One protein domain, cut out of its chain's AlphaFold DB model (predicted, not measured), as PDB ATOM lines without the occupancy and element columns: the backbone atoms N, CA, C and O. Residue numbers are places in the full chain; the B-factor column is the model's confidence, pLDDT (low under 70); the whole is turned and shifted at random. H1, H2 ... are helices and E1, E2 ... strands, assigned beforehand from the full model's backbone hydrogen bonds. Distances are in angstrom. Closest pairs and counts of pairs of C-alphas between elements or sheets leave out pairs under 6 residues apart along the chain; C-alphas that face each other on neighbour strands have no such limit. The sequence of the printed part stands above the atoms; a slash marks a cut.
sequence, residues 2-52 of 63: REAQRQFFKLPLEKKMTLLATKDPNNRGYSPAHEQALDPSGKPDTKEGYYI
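What this domain is: This is residues 2 to 52 of the 63 residues of the protein "DIOX_N domain-containing protein" of Chlorella variabilis (UniProt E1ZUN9). Two short helices, H1 and H2, make a corner, and H2 packs on one strand of a small two-stranded hairpin, E1 and E2. The loop of that hairpin, residues 32 to 48, reaches away from the helices as a long arm and makes the length. The printed part has 51 residues, with H1, H2, E1 and E2 in that order, and the sheet E1 - E2 is antiparallel. The class is mixed, helices and strands, with under half of the residues in named elements. The whole is only just compact, close to loose, with a radius of gyration of the C-alphas of 11.8 A and spans of 34 by 24 by 20 A.

How they stand to each other: H1, residues 2 to 9, and H2, residues 13 to 19, are close but not clearly touching; their closest C-alphas, of Phe 9 and Lys 16, are 7.8 A apart. Their lines are about perpendicular, at 75 degrees. The closest C-alphas of H2 and E1, residues 29 to 31, are those of Leu 19 and Gly 29, 5.4 A apart. E1 and E2, residues 49 to 51, form a hairpin, antiparallel at 147 degrees, with N 31 and O 49 at 2.9 A and N 51 and O 29 at 2.8 A within hydrogen-bond range. H1 and E2 are near each other, while H1 and E1 are apart, as are H2 and E2. Every O i to N i+4 pair is within hydrogen-bond range in H1, and 2 of 3 in H2.

Where its parts are: H1 begins at C-alpha 2 (15.235, 22.489, 18.283) and is 10.7 A long. H2 is 10.4 A long. E1 and E2 are each 6.7 A long, and E2 ends at C-alpha 51 (12.887, 9.753, 11.295).

The domain as a whole: The C-alphas farthest apart, of Glu 3 and Ser 41, are 35.4 A apart. The link from E1 to E2 is long, with 17 residues. The printed part has no cut, and no printed residue has a pLDDT under 70.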
ATOM      1  N   ARG A   2      16.093  21.497  18.971       90.94
ATOM      2  CA  ARG A   2      15.235  22.489  18.283       90.94
ATOM      3  C   ARG A   2      15.957  23.311  17.206       90.94
ATOM      4  O   ARG A   2      15.416  23.466  16.119       90.94
ATOM      5  N   GLU A   3      17.178  23.773  17.471       96.81
ATOM      6  CA  GLU A   3      17.947  24.550  16.484       96.81
ATOM      7  C   GLU A   3      18.323  23.730  15.245       96.81
ATOM      8  O   GLU A   3      18.070  24.165  14.125       96.81
ATOM      9  N   ALA A   4      18.815  22.501  15.435       95.38
ATOM     10  CA  ALA A   4      19.130  21.598  14.328       95.38
ATOM     11  C   ALA A   4      17.896  21.298  13.455       95.38
ATOM     12  O   ALA A   4      17.988  21.332  12.231       95.38
ATOM     13  N   GLN A   5      16.722  21.088  14.066       96.31
ATOM     14  CA  GLN A   5      15.470  20.925  13.315       96.31
ATOM     15  C   GLN A   5      15.133  22.178  12.502       96.31
ATOM     16  O   GLN A   5      14.847  22.075  11.312       96.31
ATOM     17  N   ARG A   6      15.198  23.371  13.111       97.00
ATOM     18  CA  ARG A   6      14.930  24.631  12.398       97.00
ATOM     19  C   ARG A   6      15.877  24.825  11.219       97.00
ATOM     20  O   ARG A   6      15.439  25.284  10.173       97.00
ATOM     21  N   GLN A   7      17.159  24.512  11.387       97.94
ATOM     22  CA  GLN A   7      18.147  24.620  10.316       97.94
ATOM     23  C   GLN A   7      17.861  23.628   9.186       97.94
ATOM     24  O   GLN A   7      17.871  24.024   8.024       97.94
ATOM     25  N   PHE A   8      17.552  22.376   9.523       97.81
ATOM     26  CA  PHE A   8      17.242  21.345   8.539       97.81
ATOM     27  C   PHE A   8      15.981  21.674   7.732       97.81
ATOM     28  O   PHE A   8      16.018  21.683   6.504       97.81
ATOM     29  N   PHE A   9      14.870  22.007   8.395       97.44
ATOM     30  CA  PHE A   9      13.600  22.240   7.697       97.44
ATOM     31  C   PHE A   9      13.578  23.543   6.882       97.44
ATOM     32  O   PHE A   9      12.778  23.662   5.955       97.44
ATOM     33  N   LYS A  10      14.511  24.472   7.146       98.00
ATOM     34  CA  LYS A  10      14.774  25.660   6.314       98.00
ATOM     35  C   LYS A  10      15.509  25.360   5.001       98.00
ATOM     36  O   LYS A  10      15.616  26.257   4.167       98.00
ATOM     37  N   LEU A  11      16.056  24.157   4.815       98.31
ATOM     38  CA  LEU A  11      16.711  23.795   3.559       98.31
ATOM     39  C   LEU A  11      15.700  23.774   2.396       98.31
ATOM     40  O   LEU A  11      14.530  23.442   2.615       98.31
ATOM     41  N   PRO A  12      16.146  24.059   1.156       98.38
ATOM     42  CA  PRO A  12      15.332  23.860  -0.038       98.38
ATOM     43  C   PRO A  12      14.776  22.437  -0.109       98.38
ATOM     44  O   PRO A  12      15.444  21.480   0.306       98.38
ATOM     45  N   LEU A  13      13.562  22.296  -0.645       97.69
ATOM     46  CA  LEU A  13      12.870  21.011  -0.720       97.69
ATOM     47  C   LEU A  13      13.720  19.964  -1.443       97.69
ATOM     48  O   LEU A  13      13.844  18.843  -0.963       97.69
ATOM     49  N   GLU A  14      14.385  20.346  -2.529       98.12
ATOM     50  CA  GLU A  14      15.222  19.473  -3.352       98.12
ATOM     51  C   GLU A  14      16.336  18.833  -2.522       98.12
ATOM     52  O   GLU A  14      16.619  17.648  -2.678       98.12
ATOM     53  N   LYS A  15      16.923  19.589  -1.581       98.44
ATOM     54  CA  LYS A  15      17.942  19.061  -0.668       98.44
ATOM     55  C   LYS A  15      17.343  18.057   0.310       98.44
ATOM     56  O   LYS A  15      17.917  16.987   0.492       98.44
ATOM     57  N   LYS A  16      16.182  18.360   0.898       98.38
ATOM     58  CA  LYS A  16      15.495  17.449   1.831       98.38
ATOM     59  C   LYS A  16      15.077  16.142   1.141       98.38
ATOM     60  O   LYS A  16      15.279  15.065   1.694       98.38
ATOM     61  N   MET A  17      14.617  16.214  -0.110       97.62
ATOM     62  CA  MET A  17      14.213  15.059  -0.929       97.62
ATOM     63  C   MET A  17      15.365  14.103  -1.295       97.62
ATOM     64  O   MET A  17      15.115  12.962  -1.695       97.62
ATOM     65  N   THR A  18      16.631  14.512  -1.145       97.94
ATOM     66  CA  THR A  18      17.770  13.584  -1.298       97.94
ATOM     67  C   THR A  18      17.865  12.562  -0.163       97.94
ATOM     68  O   THR A  18      18.484  11.519  -0.344       97.94
ATOM     69  N   LEU A  19      17.207  12.825   0.972       97.81
ATOM     70  CA  LEU A  19      17.275  12.034   2.202       97.81
ATOM     71  C   LEU A  19      15.964  11.289   2.496       97.81
ATOM     72  O   LEU A  19      15.647  11.073   3.660       97.81
ATOM     73  N   LEU A  20      15.159  10.967   1.479       97.94
ATOM     74  CA  LEU A  20      13.851  10.326   1.664       97.94
ATOM     75  C   LEU A  20      13.940   9.038   2.489       97.94
ATOM     76  O   LEU A  20      14.696   8.133   2.140       97.94
ATOM     77  N   ALA A  21      13.086   8.928   3.508       96.75
ATOM     78  CA  ALA A  21      13.012   7.742   4.353       96.75
ATOM     79  C   ALA A  21      12.657   6.474   3.565       96.75
ATOM     80  O   ALA A  21      13.184   5.411   3.854       96.75
ATOM     81  N   THR A  22      11.841   6.596   2.517       95.31
ATOM     82  CA  THR A  22      11.462   5.485   1.626       95.31
ATOM     83  C   THR A  22      12.617   4.923   0.795       95.31
ATOM     84  O   THR A  22      12.478   3.853   0.207       95.31
ATOM     85  N   LYS A  23      13.752   5.632   0.713       95.25
ATOM     86  CA  LYS A  23      14.974   5.161   0.039       95.25
ATOM     87  C   LYS A  23      15.965   4.505   0.998       95.25
ATOM     88  O   LYS A  23      16.940   3.914   0.539       95.25
ATOM     89  N   ASP A  24      15.744   4.635   2.300       91.94
ATOM     90  CA  ASP A  24      16.571   4.019   3.325       91.94
ATOM     91  C   ASP A  24      15.970   2.660   3.723       91.94
ATOM     92  O   ASP A  24      14.775   2.592   4.023       91.94
ATOM     93  N   PRO A  25      16.763   1.573   3.777       90.31
ATOM     94  CA  PRO A  25      16.252   0.234   4.092       90.31
ATOM     95  C   PRO A  25      15.619   0.131   5.489       90.31
ATOM     96  O   PRO A  25      14.851  -0.789   5.755       90.31
ATOM     97  N   ASN A  26      15.898   1.083   6.382       90.44
ATOM     98  CA  ASN A  26      15.384   1.117   7.748       90.44
ATOM     99  C   ASN A  26      14.315   2.198   7.957       90.44
ATOM    100  O   ASN A  26      13.953   2.491   9.105       90.44
ATOM    101  N   ASN A  27      13.808   2.803   6.877       93.62
ATOM    102  CA  ASN A  27      12.839   3.897   6.915       93.62
ATOM    103  C   ASN A  27      13.327   5.071   7.787       93.62
ATOM    104  O   ASN A  27      12.609   5.563   8.672       93.62
ATOM    105  N   ARG A  28      14.591   5.480   7.605       95.38
ATOM    106  CA  ARG A  28      15.205   6.638   8.279       95.38
ATOM    107  C   ARG A  28      15.499   7.757   7.296       95.38
ATOM    108  O   ARG A  28      15.900   7.509   6.170       95.38
ATOM    109  N   GLY A  29      15.307   8.996   7.741       97.19
ATOM    110  CA  GLY A  29      15.452  10.175   6.890       97.19
ATOM    111  C   GLY A  29      14.197  11.041   6.828       97.19
ATOM    112  O   GLY A  29      13.333  10.988   7.703       97.19
ATOM    113  N   TYR A  30      14.134  11.875   5.798       98.31
ATOM    114  CA  TYR A  30      13.107  12.879   5.561       98.31
ATOM    115  C   TYR A  30      11.769  12.267   5.120       98.31
ATOM    116  O   TYR A  30      11.732  11.408   4.240       98.31
ATOM    117  N   SER A  31      10.689  12.777   5.711       97.75
ATOM    118  CA  SER A  31       9.294  12.474   5.392       97.75
ATOM    119  C   SER A  31       8.612  13.744   4.861       97.75
ATOM    120  O   SER A  31       8.515  14.730   5.605       97.75
ATOM    121  N   PRO A  32       8.195  13.787   3.584       97.44
ATOM    122  CA  PRO A  32       7.527  14.952   3.015       97.44
ATOM    123  C   PRO A  32       6.139  15.201   3.615       97.44
ATOM    124  O   PRO A  32       5.469  14.292   4.105       97.44
ATOM    125  N   ALA A  33       5.664  16.443   3.494       96.69
ATOM    126  CA  ALA A  33       4.263  16.751   3.753       96.69
ATOM    127  C   ALA A  33       3.343  15.861   2.903       96.69
ATOM    128  O   ALA A  33       3.646  15.563   1.747       96.69
ATOM    129  N   HIS A  34       2.209  15.473   3.484       95.06
ATOM    130  CA  HIS A  34       1.190  14.605   2.897       95.06
ATOM    131  C   HIS A  34       1.590  13.141   2.670       95.06
ATOM    132  O   HIS A  34       0.809  12.396   2.085       95.06
ATOM    133  N   GLU A  35       2.747  12.692   3.165       94.00
ATOM    134  CA  GLU A  35       3.125  11.272   3.110       94.00
ATOM    135  C   GLU A  35       2.278  10.409   4.062       94.00
ATOM    136  O   GLU A  35       1.899   9.287   3.732       94.00
ATOM    137  N   GLN A  36       1.947  10.930   5.246       92.12
ATOM    138  CA  GLN A  36       1.194  10.186   6.253       92.12
ATOM    139  C   GLN A  36      -0.320  10.353   6.051       92.12
ATOM    140  O   GLN A  36      -0.879  11.413   6.336       92.12
ATOM    141  N   ALA A  37      -0.986   9.278   5.623       93.56
ATOM    142  CA  ALA A  37      -2.441   9.179   5.489       93.56
ATOM    143  C   ALA A  37      -2.957   7.943   6.249       93.56
ATOM    144  O   ALA A  37      -2.979   6.837   5.717       93.56
ATOM    145  N   LEU A  38      -3.310   8.119   7.528       91.25
ATOM    146  CA  LEU A  38      -3.759   7.019   8.399       91.25
ATOM    147  C   LEU A  38      -5.265   6.741   8.298       91.25
ATOM    148  O   LEU A  38      -5.695   5.616   8.534       91.25
ATOM    149  N   ASP A  39      -6.052   7.765   7.975       91.94
ATOM    150  CA  ASP A  39      -7.491   7.658   7.757       91.94
ATOM    151  C   ASP A  39      -7.763   7.579   6.245       91.94
ATOM    152  O   ASP A  39      -7.490   8.558   5.545       91.94
ATOM    153  N   PRO A  40      -8.316   6.467   5.724       89.12
ATOM    154  CA  PRO A  40      -8.656   6.322   4.306       89.12
ATOM    155  C   PRO A  40      -9.664   7.357   3.787       89.12
ATOM    156  O   PRO A  40      -9.743   7.589   2.582       89.12
ATOM    157  N   SER A  41     -10.455   7.951   4.682       93.94
ATOM    158  CA  SER A  41     -11.437   8.996   4.375       93.94
ATOM    159  C   SER A  41     -10.936  10.410   4.693       93.94
ATOM    160  O   SER A  41     -11.559  11.400   4.298       93.94
ATOM    161  N   GLY A  42      -9.805  10.510   5.392       92.81
ATOM    162  CA  GLY A  42      -9.204  11.757   5.839       92.81
ATOM    163  C   GLY A  42      -8.225  12.350   4.826       92.81
ATOM    164  O   GLY A  42      -7.796  11.713   3.864       92.81
ATOM    165  N   LYS A  43      -7.839  13.608   5.057       94.94
ATOM    166  CA  LYS A  43      -6.744  14.238   4.305       94.94
ATOM    167  C   LYS A  43      -5.394  13.821   4.903       94.94
ATOM    168  O   LYS A  43      -5.302  13.723   6.126       94.94
ATOM    169  N   PRO A  44      -4.343  13.656   4.084       94.88
ATOM    170  CA  PRO A  44      -2.999  13.407   4.592       94.88
ATOM    171  C   PRO A  44      -2.478  14.562   5.456       94.88
ATOM    172  O   PRO A  44      -2.770  15.732   5.179       94.88
ATOM    173  N   ASP A  45      -1.645  14.239   6.445       95.19
ATOM    174  CA  ASP A  45      -1.030  15.220   7.342       95.19
ATOM    175  C   ASP A  45      -0.214  16.271   6.569       95.19
ATOM    176  O   ASP A  45       0.569  15.946   5.683       95.19
ATOM    177  N   THR A  46      -0.313  17.544   6.953       96.31
ATOM    178  CA  THR A  46       0.433  18.650   6.314       96.31
ATOM    179  C   THR A  46       1.854  18.839   6.856       96.31
ATOM    180  O   THR A  46       2.598  19.680   6.353       96.31
ATOM    181  N   LYS A  47       2.240  18.094   7.899       95.94
ATOM    182  CA  LYS A  47       3.574  18.188   8.509       95.94
ATOM    183  C   LYS A  47       4.620  17.476   7.655       95.94
ATOM    184  O   LYS A  47       4.367  16.397   7.136       95.94
ATOM    185  N   GLU A  48       5.819  18.039   7.611       97.50
ATOM    186  CA  GLU A  48       7.031  17.306   7.246       97.50
ATOM    187  C   GLU A  48       7.693  16.695   8.495       97.50
ATOM    188  O   GLU A  48       7.431  17.118   9.627       97.50
ATOM    189  N   GLY A  49       8.545  15.687   8.304       96.94
ATOM    190  CA  GLY A  49       9.189  14.957   9.393       96.94
ATOM    191  C   GLY A  49      10.602  14.480   9.071       96.94
ATOM    192  O   GLY A  49      11.059  14.525   7.932       96.94
ATOM    193  N   TYR A  50      11.307  14.018  10.102       97.25
ATOM    194  CA  TYR A  50      12.590  13.336   9.954       97.25
ATOM    195  C   TYR A  50      12.680  12.186  10.961       97.25
ATOM    196  O   TYR A  50      12.634  12.415  12.173       97.25
ATOM    197  N   TYR A  51      12.797  10.954  10.470       96.19
ATOM    198  CA  TYR A  51      12.887   9.753  11.295       96.19
ATOM    199  C   TYR A  51      14.340   9.470  11.672       96.19
ATOM    200  O   TYR A  51      15.187   9.250  10.806       96.19
ATOM    201  N   ILE A  52      14.618   9.440  12.975       94.69
ATOM    202  CA  ILE A  52      15.940   9.142  13.535       94.69
ATOM    203  C   ILE A  52      15.860   7.794  14.247       94.69
ATOM    204  O   ILE A  52      14.980   7.575  15.079       94.69
TER     205      ILE A  52